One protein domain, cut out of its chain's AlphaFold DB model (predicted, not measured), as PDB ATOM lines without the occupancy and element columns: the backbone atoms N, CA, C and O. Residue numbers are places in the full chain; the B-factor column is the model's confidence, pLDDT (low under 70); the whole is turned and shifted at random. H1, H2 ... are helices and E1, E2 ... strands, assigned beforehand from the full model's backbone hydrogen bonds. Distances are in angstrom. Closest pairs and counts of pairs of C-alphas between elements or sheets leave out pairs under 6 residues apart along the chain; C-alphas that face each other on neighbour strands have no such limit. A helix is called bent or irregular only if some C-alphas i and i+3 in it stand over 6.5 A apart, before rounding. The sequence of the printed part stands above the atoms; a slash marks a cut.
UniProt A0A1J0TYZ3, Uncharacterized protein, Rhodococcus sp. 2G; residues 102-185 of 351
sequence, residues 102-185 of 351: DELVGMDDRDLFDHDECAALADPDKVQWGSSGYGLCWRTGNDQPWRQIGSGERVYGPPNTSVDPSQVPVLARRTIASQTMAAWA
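Overview. This is residues 102 to 185 of the 351 residues of an uncharacterized protein of Rhodococcus sp. 2G (UniProt A0A1J0TYZ3). A small hairpin of two strands, E1 and E2, forms the middle of the domain; the long kinked helix H3 packs along it with residues 165 to 179, and a long loop, residues 140 to 164, folds back past E2 and then past E1. The two short helices H1 and H2 lie together near one end of this body, and the last turns of H3, residues 180 to 185, run on past the hairpin. The printed part has 84 residues with three named helices and two named strands, in the order H1, H2, E1, E2, H3; the sheet, E1 - E2, is antiparallel and the class is mixed, helices and strands. The whole is compact, with a radius of gyration of the C-alphas of 11.9 A and spans of 33 by 28 by 21 A.

Arrangement. H1, residues 109 to 112, and H2, residues 115 to 122, are close but not clearly touching; their closest C-alphas, of Asp 109 and Cys 118, are 6.2 A apart. E1, residues 128 to 132, and E2, residues 135 to 139, form an antiparallel hairpin with 151 degrees between their directions. Across it N 128 and O 139 are 2.9 A apart and N 137 and O 130 are 2.7 A apart, both within hydrogen-bond range. H1 is apart from E1 and from E2. In the long link after E2, residues 147 to 148 pair antiparallel with residues 137 to 138 of E2, and residues 161 to 162 pair antiparallel with residues 130 to 131 of E1. The closest C-alphas of E2 and H3, residues 165 to 185, are those of Gly 135 and Thr 175, 5.6 A apart. Those of E1 and H3 are of Trp 129 and Pro 165, at 7.1 A. H2 and H3 are close but not clearly touching, with C-alphas of Leu 121 and Pro 169 closest at 6.5 A; they run opposite ways at a steep tilt of 44 degrees. H1 and H3 are also close but not clearly touching, at 7.7 A between the C-alphas of Leu 112 and Ile 176. Every O i to N i+4 pair is within hydrogen-bond range in H2 and 14 of 17 are in H3, while H1 is too short for such a pair.

Along the chain. H1 begins at C-alpha 109, (19.799, 11.255, 9.862), and is 5.2 A long; H2 is 10.6 A long. E1 spans 13.4 A from C-alpha 128, (25.588, 0.046, 23.849), and E2 spans 13.9 A. H3 is 30.4 A long and ends at C-alpha 185, (20.792, 30.093, 26.831). It has a kink of 33 degrees near residue 172 and is irregular, with C-alphas 166 and 169 standing 7.3 A apart.

Size, cuts and confidence. The two C-alphas farthest apart, of Asp 143 and Ala 185, are 35.3 A apart. The printed part has no cut. The link from E2 to H3, 25 residues, is long, and the other three links are tight. The mean pLDDT of the printed part is 89.4; residues 133 and 185 are under 70.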
ATOM      1  N   ASP A 102      10.545  15.508  18.532       91.75
ATOM      2  CA  ASP A 102       9.521  14.776  17.788       91.75
ATOM      3  C   ASP A 102       9.322  15.372  16.378       91.75
ATOM      4  O   ASP A 102       9.168  14.628  15.408       91.75
ATOM      5  N   GLU A 103       9.463  16.694  16.213       94.44
ATOM      6  CA  GLU A 103       9.492  17.340  14.888       94.44
ATOM      7  C   GLU A 103      10.707  16.946  14.036       94.44
ATOM      8  O   GLU A 103      10.663  17.020  12.806       94.44
ATOM      9  N   LEU A 104      11.790  16.480  14.661       95.50
ATOM     10  CA  LEU A 104      12.983  16.002  13.958       95.50
ATOM     11  C   LEU A 104      12.859  14.537  13.503       95.50
ATOM     12  O   LEU A 104      13.740  14.040  12.797       95.50
ATOM     13  N   VAL A 105      11.791  13.815  13.870       89.31
ATOM     14  CA  VAL A 105      11.611  12.389  13.517       89.31
ATOM     15  C   VAL A 105      11.595  12.168  12.005       89.31
ATOM     16  O   VAL A 105      12.160  11.188  11.528       89.31
ATOM     17  N   GLY A 106      11.015  13.098  11.245       86.50
ATOM     18  CA  GLY A 106      10.942  13.013   9.784       86.50
ATOM     19  C   GLY A 106      12.206  13.446   9.033       86.50
ATOM     20  O   GLY A 106      12.212  13.383   7.804       86.50
ATOM     21  N   MET A 107      13.247  13.918   9.724       93.38
ATOM     22  CA  MET A 107      14.462  14.430   9.082       93.38
ATOM     23  C   MET A 107      15.459  13.316   8.759       93.38
ATOM     24  O   MET A 107      15.539  12.314   9.472       93.38
ATOM     25  N   ASP A 108      16.221  13.504   7.677       94.69
ATOM     26  CA  ASP A 108      17.295  12.590   7.282       94.69
ATOM     27  C   ASP A 108      18.374  12.586   8.372       94.69
ATOM     28  O   ASP A 108      18.857  13.640   8.787       94.69
ATOM     29  N   ASP A 109      18.775  11.398   8.826       95.88
ATOM     30  CA  ASP A 109      19.799  11.255   9.862       95.88
ATOM     31  C   ASP A 109      21.105  11.968   9.473       95.88
ATOM     32  O   ASP A 109      21.784  12.508  10.338       95.88
ATOM     33  N   ARG A 110      21.429  12.076   8.178       95.38
ATOM     34  CA  ARG A 110      22.645  12.756   7.686       95.38
ATOM     35  C   ARG A 110      22.624  14.277   7.862       95.38
ATOM     36  O   ARG A 110      23.673  14.929   7.752       95.38
ATOM     37  N   ASP A 111      21.447  14.843   8.109       95.50
ATOM     38  CA  ASP A 111      21.285  16.255   8.449       95.50
ATOM     39  C   ASP A 111      21.485  16.498   9.948       95.50
ATOM     40  O   ASP A 111      21.790  17.621  10.342       95.50
ATOM     41  N   LEU A 112      21.354  15.462  10.784       95.81
ATOM     42  CA  LEU A 112      21.375  15.569  12.243       95.81
ATOM     43  C   LEU A 112      22.608  14.934  12.888       95.81
ATOM     44  O   LEU A 112      23.049  15.395  13.939       95.81
ATOM     45  N   PHE A 113      23.180  13.908  12.276       96.12
ATOM     46  CA  PHE A 113      24.160  13.027  12.893       96.12
ATOM     47  C   PHE A 113      25.393  12.856  12.006       96.12
ATOM     48  O   PHE A 113      25.327  12.954  10.776       96.12
ATOM     49  N   ASP A 114      26.544  12.620  12.634       95.38
ATOM     50  CA  ASP A 114      27.768  12.286  11.910       95.38
ATOM     51  C   ASP A 114      27.698  10.872  11.298       95.38
ATOM     52  O   ASP A 114      26.718  10.140  11.454       95.38
ATOM     53  N   HIS A 115      28.729  10.483  10.544       94.81
ATOM     54  CA  HIS A 115      28.756   9.177   9.880       94.81
ATOM     55  C   HIS A 115      28.671   7.998  10.862       94.81
ATOM     56  O   HIS A 115      27.979   7.017  10.588       94.81
ATOM     57  N   ASP A 116      29.370   8.097  11.989       94.81
ATOM     58  CA  ASP A 116      29.459   7.030  12.975       94.81
ATOM     59  C   ASP A 116      28.165   6.935  13.793       94.81
ATOM     60  O   ASP A 116      27.681   5.840  14.072       94.81
ATOM     61  N   GLU A 117      27.572   8.080  14.128       96.19
ATOM     62  CA  GLU A 117      26.264   8.183  14.767       96.19
ATOM     63  C   GLU A 117      25.162   7.624  13.857       96.19
ATOM     64  O   GLU A 117      24.350   6.822  14.313       96.19
ATOM     65  N   CYS A 118      25.170   7.949  12.557       96.69
ATOM     66  CA  CYS A 118      24.255   7.346  11.583       96.69
ATOM     67  C   CYS A 118      24.400   5.816  11.550       96.69
ATOM     68  O   CYS A 118      23.406   5.094  11.515       96.69
ATOM     69  N   ALA A 119      25.637   5.308  11.568       95.88
ATOM     70  CA  ALA A 119      25.889   3.869  11.590       95.88
ATOM     71  C   ALA A 119      25.381   3.213  12.886       95.88
ATOM     72  O   ALA A 119      24.838   2.111  12.832       95.88
ATOM     73  N   ALA A 120      25.518   3.893  14.028       95.69
ATOM     74  CA  ALA A 120      24.997   3.426  15.310       95.69
ATOM     75  C   ALA A 120      23.459   3.410  15.345       95.69
ATOM     76  O   ALA A 120      22.865   2.449  15.827       95.69
ATOM     77  N   LEU A 121      22.813   4.446  14.804       95.62
ATOM     78  CA  LEU A 121      21.353   4.569  14.746       95.62
ATOM     79  C   LEU A 121      20.703   3.590  13.760       95.62
ATOM     80  O   LEU A 121      19.557   3.193  13.965       95.62
ATOM     81  N   ALA A 122      21.422   3.173  12.715       96.50
ATOM     82  CA  ALA A 122      20.923   2.212  11.732       96.50
ATOM     83  C   ALA A 122      20.772   0.780  12.286       96.50
ATOM     84  O   ALA A 122      20.025  -0.016  11.716       96.50
ATOM     85  N   ASP A 123      21.484   0.438  13.366       95.62
ATOM     86  CA  ASP A 123      21.435  -0.882  14.008       95.62
ATOM     87  C   ASP A 123      21.648  -0.749  15.531       95.62
ATOM     88  O   ASP A 123      22.709  -1.112  16.061       95.62
ATOM     89  N   PRO A 124      20.663  -0.176  16.255       95.62
ATOM     90  CA  PRO A 124      20.839   0.226  17.647       95.62
ATOM     91  C   PRO A 124      21.082  -0.967  18.583       95.62
ATOM     92  O   PRO A 124      21.715  -0.789  19.619       95.62
ATOM     93  N   ASP A 125      20.674  -2.183  18.205       95.69
ATOM     94  CA  ASP A 125      20.883  -3.414  18.982       95.69
ATOM     95  C   ASP A 125      22.353  -3.871  19.026       95.69
ATOM     96  O   ASP A 125      22.744  -4.662  19.889       95.69
ATOM     97  N   LYS A 126      23.197  -3.389  18.102       95.12
ATOM     98  CA  LYS A 126      24.638  -3.702  18.065       95.12
ATOM     99  C   LYS A 126      25.499  -2.708  18.833       95.12
ATOM    100  O   LYS A 126      26.722  -2.861  18.881       95.12
ATOM    101  N   VAL A 127      24.879  -1.694  19.417       95.81
ATOM    102  CA  VAL A 127      25.544  -0.595  20.107       95.81
ATOM    103  C   VAL A 127      25.078  -0.575  21.556       95.81
ATOM    104  O   VAL A 127      23.944  -0.920  21.875       95.81
ATOM    105  N   GLN A 128      25.972  -0.202  22.465       95.50
ATOM    106  CA  GLN A 128      25.588   0.046  23.849       95.50
ATOM    107  C   GLN A 128      25.143   1.493  23.987       95.50
ATOM    108  O   GLN A 128      25.895   2.399  23.624       95.50
ATOM    109  N   TRP A 129      23.957   1.688  24.556       95.75
ATOM    110  CA  TRP A 129      23.350   2.994  24.773       95.75
ATOM    111  C   TRP A 129      23.213   3.282  26.258       95.75
ATOM    112  O   TRP A 129      22.888   2.402  27.058       95.75
ATOM    113  N   GLY A 130      23.426   4.536  26.623       91.69
ATOM    114  CA  GLY A 130      23.115   5.012  27.955       91.69
ATOM    115  C   GLY A 130      22.880   6.510  27.968       91.69
ATOM    116  O   GLY A 130      23.188   7.193  27.000       91.69
ATOM    117  N   SER A 131      22.328   7.022  29.056       87.12
ATOM    118  CA  SER A 131      22.098   8.451  29.244       87.12
ATOM    119  C   SER A 131      22.942   8.993  30.391       87.12
ATOM    120  O   SER A 131      23.183   8.311  31.392       87.12
ATOM    121  N   SER A 132      23.385  10.233  30.232       81.50
ATOM    122  CA  SER A 132      24.018  11.050  31.273       81.50
ATOM    123  C   SER A 132      23.191  12.318  31.503       81.50
ATOM    124  O   SER A 132      22.292  12.592  30.706       81.50
ATOM    125  N   GLY A 133      23.531  13.134  32.511       69.44
ATOM    126  CA  GLY A 133      22.970  14.488  32.652       69.44
ATOM    127  C   GLY A 133      23.208  15.394  31.433       69.44
ATOM    128  O   GLY A 133      22.532  16.400  31.258       69.44
ATOM    129  N   TYR A 134      24.133  15.014  30.543       70.00
ATOM    130  CA  TYR A 134      24.417  15.731  29.303       70.00
ATOM    131  C   TYR A 134      23.659  15.169  28.081       70.00
ATOM    132  O   TYR A 134      23.768  15.712  26.984       70.00
ATOM    133  N   GLY A 135      22.893  14.082  28.226       83.25
ATOM    134  CA  GLY A 135      22.094  13.484  27.151       83.25
ATOM    135  C   GLY A 135      22.526  12.073  26.746       83.25
ATOM    136  O   GLY A 135      23.222  11.377  27.495       83.25
ATOM    137  N   LEU A 136      22.068  11.645  25.560       92.88
ATOM    138  CA  LEU A 136      22.251  10.285  25.049       92.88
ATOM    139  C   LEU A 136      23.706  10.013  24.647       92.88
ATOM    140  O   LEU A 136      24.327  10.775  23.906       92.88
ATOM    141  N   CYS A 137      24.221   8.874  25.094       94.25
ATOM    142  CA  CYS A 137      25.581   8.409  24.888       94.25
ATOM    143  C   CYS A 137      25.590   7.010  24.266       94.25
ATOM    144  O   CYS A 137      24.701   6.191  24.518       94.25
ATOM    145  N   TRP A 138      26.635   6.704  23.502       95.81
ATOM    146  CA  TRP A 138      26.777   5.425  22.816       95.81
ATOM    147  C   TRP A 138      28.230   4.937  22.739       95.81
ATOM    148  O   TRP A 138      29.174   5.724  22.849       95.81
ATOM    149  N   ARG A 139      28.418   3.621  22.561       94.88
ATOM    150  CA  ARG A 139      29.709   2.990  22.220       94.88
ATOM    151  C   ARG A 139      29.525   1.625  21.556       94.88
ATOM    152  O   ARG A 139      28.560   0.918  21.828       94.88
ATOM    153  N   THR A 140      30.490   1.204  20.743       92.81
ATOM    154  CA  THR A 140      30.435  -0.068  19.991       92.81
ATOM    155  C   THR A 140      30.978  -1.283  20.751       92.81
ATOM    156  O   THR A 140      30.834  -2.412  20.289       92.81
ATOM    157  N   GLY A 141      31.606  -1.087  21.913       88.56
ATOM    158  CA  GLY A 141      32.217  -2.165  22.689       88.56
ATOM    159  C   GLY A 141      32.667  -1.715  24.077       88.56
ATOM    160  O   GLY A 141      32.795  -0.523  24.345       88.56
ATOM    161  N   ASN A 142      32.909  -2.672  24.976       88.00
ATOM    162  CA  ASN A 142      33.279  -2.390  26.371       88.00
ATOM    163  C   ASN A 142      34.632  -1.675  26.520       88.00
ATOM    164  O   ASN A 142      34.860  -1.005  27.526       88.00
ATOM    165  N   ASP A 143      35.516  -1.849  25.543       89.44
ATOM    166  CA  ASP A 143      36.851  -1.259  25.442       89.44
ATOM    167  C   ASP A 143      36.855   0.109  24.740       89.44
ATOM    168  O   ASP A 143      37.856   0.823  24.788       89.44
ATOM    169  N   GLN A 144      35.739   0.487  24.112       90.31
ATOM    170  CA  GLN A 144      35.602   1.752  23.406       90.31
ATOM    171  C   GLN A 144      35.101   2.858  24.346       90.31
ATOM    172  O   GLN A 144      34.315   2.595  25.267       90.31
ATOM    173  N   PRO A 145      35.553   4.109  24.148       90.56
ATOM    174  CA  PRO A 145      35.058   5.234  24.924       90.56
ATOM    175  C   PRO A 145      33.585   5.509  24.604       90.56
ATOM    176  O   PRO A 145      33.137   5.319  23.475       90.56
ATOM    177  N   TRP A 146      32.853   6.008  25.598       92.75
ATOM    178  CA  TRP A 146      31.524   6.571  25.383       92.75
ATOM    179  C   TRP A 146      31.618   7.873  24.589       92.75
ATOM    180  O   TRP A 146      32.492   8.707  24.852       92.75
ATOM    181  N   ARG A 147      30.703   8.036  23.636       93.31
ATOM    182  CA  ARG A 147      30.517   9.245  22.832       93.31
ATOM    183  C   ARG A 147      29.127   9.805  23.078       93.31
ATOM    184  O   ARG A 147      28.173   9.036  23.154       93.31
ATOM    185  N   GLN A 148      29.014  11.117  23.195       91.31
ATOM    186  CA  GLN A 148      27.725  11.793  23.295       91.31
ATOM    187  C   GLN A 148      27.146  12.025  21.894       91.31
ATOM    188  O   GLN A 148      27.874  12.416  20.980       91.31
ATOM    189  N   ILE A 149      25.842  11.791  21.729       93.81
ATOM    190  CA  ILE A 149      25.116  12.115  20.498       93.81
ATOM    191  C   ILE A 149      25.127  13.626  20.265       93.81
ATOM    192  O   ILE A 149      24.940  14.416  21.192       93.81
ATOM    193  N   GLY A 150      25.327  14.027  19.013       87.31
ATOM    194  CA  GLY A 150      25.313  15.414  18.575       87.31
ATOM    195  C   GLY A 150      26.687  16.053  18.638       87.31
ATOM    196  O   GLY A 150      27.211  16.492  17.617       87.31
ATOM    197  N   SER A 151      27.300  16.098  19.816       81.00
ATOM    198  CA  SER A 151      28.635  16.686  19.968       81.00
ATOM    199  C   SER A 151      29.740  15.768  19.432       81.00
ATOM    200  O   SER A 151      30.806  16.243  19.045       81.00
ATOM    201  N   GLY A 152      29.509  14.449  19.428       76.81
ATOM    202  CA  GLY A 152      30.537  13.445  19.156       76.81
ATOM    203  C   GLY A 152      31.636  13.402  20.224       76.81
ATOM    204  O   GLY A 152      32.597  12.639  20.080       76.81
ATOM    205  N   GLU A 153      31.509  14.202  21.288       81.94
ATOM    206  CA  GLU A 153      32.521  14.362  22.319       81.94
ATOM    207  C   GLU A 153      32.645  13.105  23.173       81.94
ATOM    208  O   GLU A 153      31.688  12.363  23.424       81.94
ATOM    209  N   ARG A 154      33.872  12.862  23.633       83.12
ATOM    210  CA  ARG A 154      34.165  11.765  24.544       83.12
ATOM    211  C   ARG A 154      33.607  12.090  25.925       83.12
ATOM    212  O   ARG A 154      34.011  13.073  26.536       83.12
ATOM    213  N   VAL A 155      32.791  11.190  26.453       78.69
ATOM    214  CA  VAL A 155      32.247  11.305  27.808       78.69
ATOM    215  C   VAL A 155      33.230  10.702  28.813       78.69
ATOM    216  O   VAL A 155      33.727   9.582  28.642       78.69
ATOM    217  N   TYR A 156      33.545  11.460  29.864       74.00
ATOM    218  CA  TYR A 156      34.420  11.015  30.946       74.00
ATOM    219  C   TYR A 156      33.632  10.184  31.959       74.00
ATOM    220  O   TYR A 156      33.142  10.697  32.956       74.00
ATOM    221  N   GLY A 157      33.539   8.881  31.702       74.69
ATOM    222  CA  GLY A 157      32.862   7.925  32.579       74.69
ATOM    223  C   GLY A 157      31.704   7.211  31.881       74.69
ATOM    224  O   GLY A 157      31.304   7.610  30.785       74.69
ATOM    225  N   PRO A 158      31.215   6.098  32.450       74.88
ATOM    226  CA  PRO A 158      30.023   5.446  31.937       74.88
ATOM    227  C   PRO A 158      28.779   6.320  32.187       74.88
ATOM    228  O   PRO A 158      28.722   6.994  33.211       74.88
ATOM    229  N   PRO A 159      27.785   6.299  31.284       80.69
ATOM    230  CA  PRO A 159      26.474   6.871  31.541       80.69
ATOM    231  C   PRO A 159      25.819   6.174  32.735       80.69
ATOM    232  O   PRO A 159      26.039   4.983  32.976       80.69
ATOM    233  N   ASN A 160      24.994   6.923  33.458       76.38
ATOM    234  CA  ASN A 160      24.412   6.478  34.721       76.38
ATOM    235  C   ASN A 160      23.175   5.586  34.513       76.38
ATOM    236  O   ASN A 160      22.822   4.827  35.413       76.38
ATOM    237  N   THR A 161      22.567   5.614  33.317       83.31
ATOM    238  CA  THR A 161      21.380   4.810  32.981       83.31
ATOM    239  C   THR A 161      21.512   4.116  31.637       83.31
ATOM    240  O   THR A 161      21.924   4.727  30.655       83.31
ATOM    241  N   SER A 162      21.131   2.838  31.587       88.44
ATOM    242  CA  SER A 162      21.002   2.077  30.340       88.44
ATOM    243  C   SER A 162      19.764   2.527  29.570       88.44
ATOM    244  O   SER A 162      18.711   2.733  30.167       88.44
ATOM    245  N   VAL A 163      19.866   2.613  28.246       91.69
ATOM    246  CA  VAL A 163      18.748   2.998  27.371       91.69
ATOM    247  C   VAL A 163      18.307   1.802  26.529       91.69
ATOM    248  O   VAL A 163      19.146   1.065  26.012       91.69
ATOM    249  N   ASP A 164      16.994   1.604  26.402       93.25
ATOM    250  CA  ASP A 164      16.407   0.594  25.516       93.25
ATOM    251  C   ASP A 164      16.664   0.973  24.040       93.25
ATOM    252  O   ASP A 164      16.300   2.087  23.638       93.25
ATOM    253  N   PRO A 165      17.253   0.081  23.215       95.06
ATOM    254  CA  PRO A 165      17.507   0.337  21.793       95.06
ATOM    255  C   PRO A 165      16.290   0.831  20.999       95.06
ATOM    256  O   PRO A 165      16.445   1.624  20.072       95.06
ATOM    257  N   SER A 166      15.072   0.431  21.374       94.19
ATOM    258  CA  SER A 166      13.835   0.875  20.714       94.19
ATOM    259  C   SER A 166      13.529   2.366  20.908       94.19
ATOM    260  O   SER A 166      12.844   2.962  20.079       94.19
ATOM    261  N   GLN A 167      14.051   2.982  21.973       92.44
ATOM    262  CA  GLN A 167      13.848   4.402  22.293       92.44
ATOM    263  C   GLN A 167      14.916   5.307  21.667       92.44
ATOM    264  O   GLN A 167      14.736   6.522  21.568       92.44
ATOM    265  N   VAL A 168      16.034   4.726  21.228       94.62
ATOM    266  CA  VAL A 168      17.220   5.452  20.761       94.62
ATOM    267  C   VAL A 168      16.926   6.448  19.633       94.62
ATOM    268  O   VAL A 168      17.365   7.592  19.762       94.62
ATOM    269  N   PRO A 169      16.177   6.112  18.561       93.12
ATOM    270  CA  PRO A 169      15.949   7.062  17.469       93.12
ATOM    271  C   PRO A 169      15.257   8.354  17.923       93.12
ATOM    272  O   PRO A 169      15.590   9.438  17.437       93.12
ATOM    273  N   VAL A 170      14.324   8.239  18.874       92.44
ATOM    274  CA  VAL A 170      13.586   9.368  19.456       92.44
ATOM    275  C   VAL A 170      14.481  10.140  20.425       92.44
ATOM    276  O   VAL A 170      14.626  11.357  20.303       92.44
ATOM    277  N   LEU A 171      15.152   9.441  21.346       92.00
ATOM    278  CA  LEU A 171      16.029  10.067  22.339       92.00
ATOM    279  C   LEU A 171      17.218  10.797  21.704       92.00
ATOM    280  O   LEU A 171      17.619  11.852  22.199       92.00
ATOM    281  N   ALA A 172      17.755  10.298  20.587       94.75
ATOM    282  CA  ALA A 172      18.829  10.958  19.850       94.75
ATOM    283  C   ALA A 172      18.393  12.338  19.339       94.75
ATOM    284  O   ALA A 172      19.093  13.329  19.533       94.75
ATOM    285  N   ARG A 173      17.195  12.434  18.757       94.94
ATOM    286  CA  ARG A 173      16.632  13.694  18.248       94.94
ATOM    287  C   ARG A 173      16.289  14.673  19.364       94.94
ATOM    288  O   ARG A 173      16.617  15.852  19.264       94.94
ATOM    289  N   ARG A 174      15.703  14.178  20.455       91.81
ATOM    290  CA  ARG A 174      15.439  14.976  21.663       91.81
ATOM    291  C   ARG A 174      16.731  15.497  22.299       91.81
ATOM    292  O   ARG A 174      16.765  16.640  22.745       91.81
ATOM    293  N   THR A 175      17.812  14.714  22.252       90.56
ATOM    294  CA  THR A 175      19.153  15.156  22.672       90.56
ATOM    295  C   THR A 175      19.651  16.320  21.806       90.56
ATOM    296  O   THR A 175      20.053  17.344  22.353       90.56
ATOM    297  N   ILE A 176      19.553  16.232  20.471       92.44
ATOM    298  CA  ILE A 176      19.926  17.339  19.563       92.44
ATOM    299  C   ILE A 176      19.094  18.603  19.828       92.44
ATOM    300  O   ILE A 176      19.639  19.711  19.901       92.44
ATOM    301  N   ALA A 177      17.776  18.440  19.970       91.19
ATOM    302  CA  ALA A 177      16.851  19.532  20.255       91.19
ATOM    303  C   ALA A 177      17.226  20.243  21.562       91.19
ATOM    304  O   ALA A 177      17.418  21.461  21.573       91.19
ATOM    305  N   SER A 178      17.427  19.474  22.634       85.44
ATOM    306  CA  SER A 178      17.866  20.019  23.912       85.44
ATOM    307  C   SER A 178      19.204  20.742  23.807       85.44
ATOM    308  O   SER A 178      19.292  21.869  24.283       85.44
ATOM    309  N   GLN A 179      20.238  20.120  23.240       84.62
ATOM    310  CA  GLN A 179      21.573  20.720  23.179       84.62
ATOM    311  C   GLN A 179      21.535  22.072  22.459       84.62
ATOM    312  O   GLN A 179      22.204  23.021  22.867       84.62
ATOM    313  N   THR A 180      20.706  22.183  21.417       86.06
ATOM    314  CA  THR A 180      20.508  23.443  20.694       86.06
ATOM    315  C   THR A 180      19.811  24.491  21.566       86.06
ATOM    316  O   THR A 180      20.257  25.638  21.610       86.06
ATOM    317  N   MET A 181      18.762  24.108  22.304       84.44
ATOM    318  CA  MET A 181      18.090  24.997  23.263       84.44
ATOM    319  C   MET A 181      19.040  25.454  24.383       84.44
ATOM    320  O   MET A 181      19.079  26.637  24.710       84.44
ATOM    321  N   ALA A 182      19.859  24.545  24.915       78.38
ATOM    322  CA  ALA A 182      20.878  24.826  25.928       78.38
ATOM    323  C   ALA A 182      21.892  25.864  25.445       78.38
ATOM    324  O   ALA A 182      22.246  26.806  26.153       78.38
ATOM    325  N   ALA A 183      22.371  25.669  24.215       80.06
ATOM    326  CA  ALA A 183      23.387  26.512  23.617       80.06
ATOM    327  C   ALA A 183      22.896  27.940  23.368       80.06
ATOM    328  O   ALA A 183      23.712  28.859  23.418       80.06
ATOM    329  N   TRP A 184      21.596  28.126  23.114       80.81
ATOM    330  CA  TRP A 184      20.984  29.453  23.045       80.81
ATOM    331  C   TRP A 184      21.093  30.185  24.386       80.81
ATOM    332  O   TRP A 184      21.587  31.309  24.425       80.81
ATOM    333  N   ALA A 185      20.725  29.519  25.485       68.25
ATOM    334  CA  ALA A 185      20.792  30.093  26.831       68.25
ATOM    335  C   ALA A 185      22.231  30.422  27.274       68.25
ATOM    336  O   ALA A 185      22.458  31.381  28.007       68.25
TER     337      ALA A 185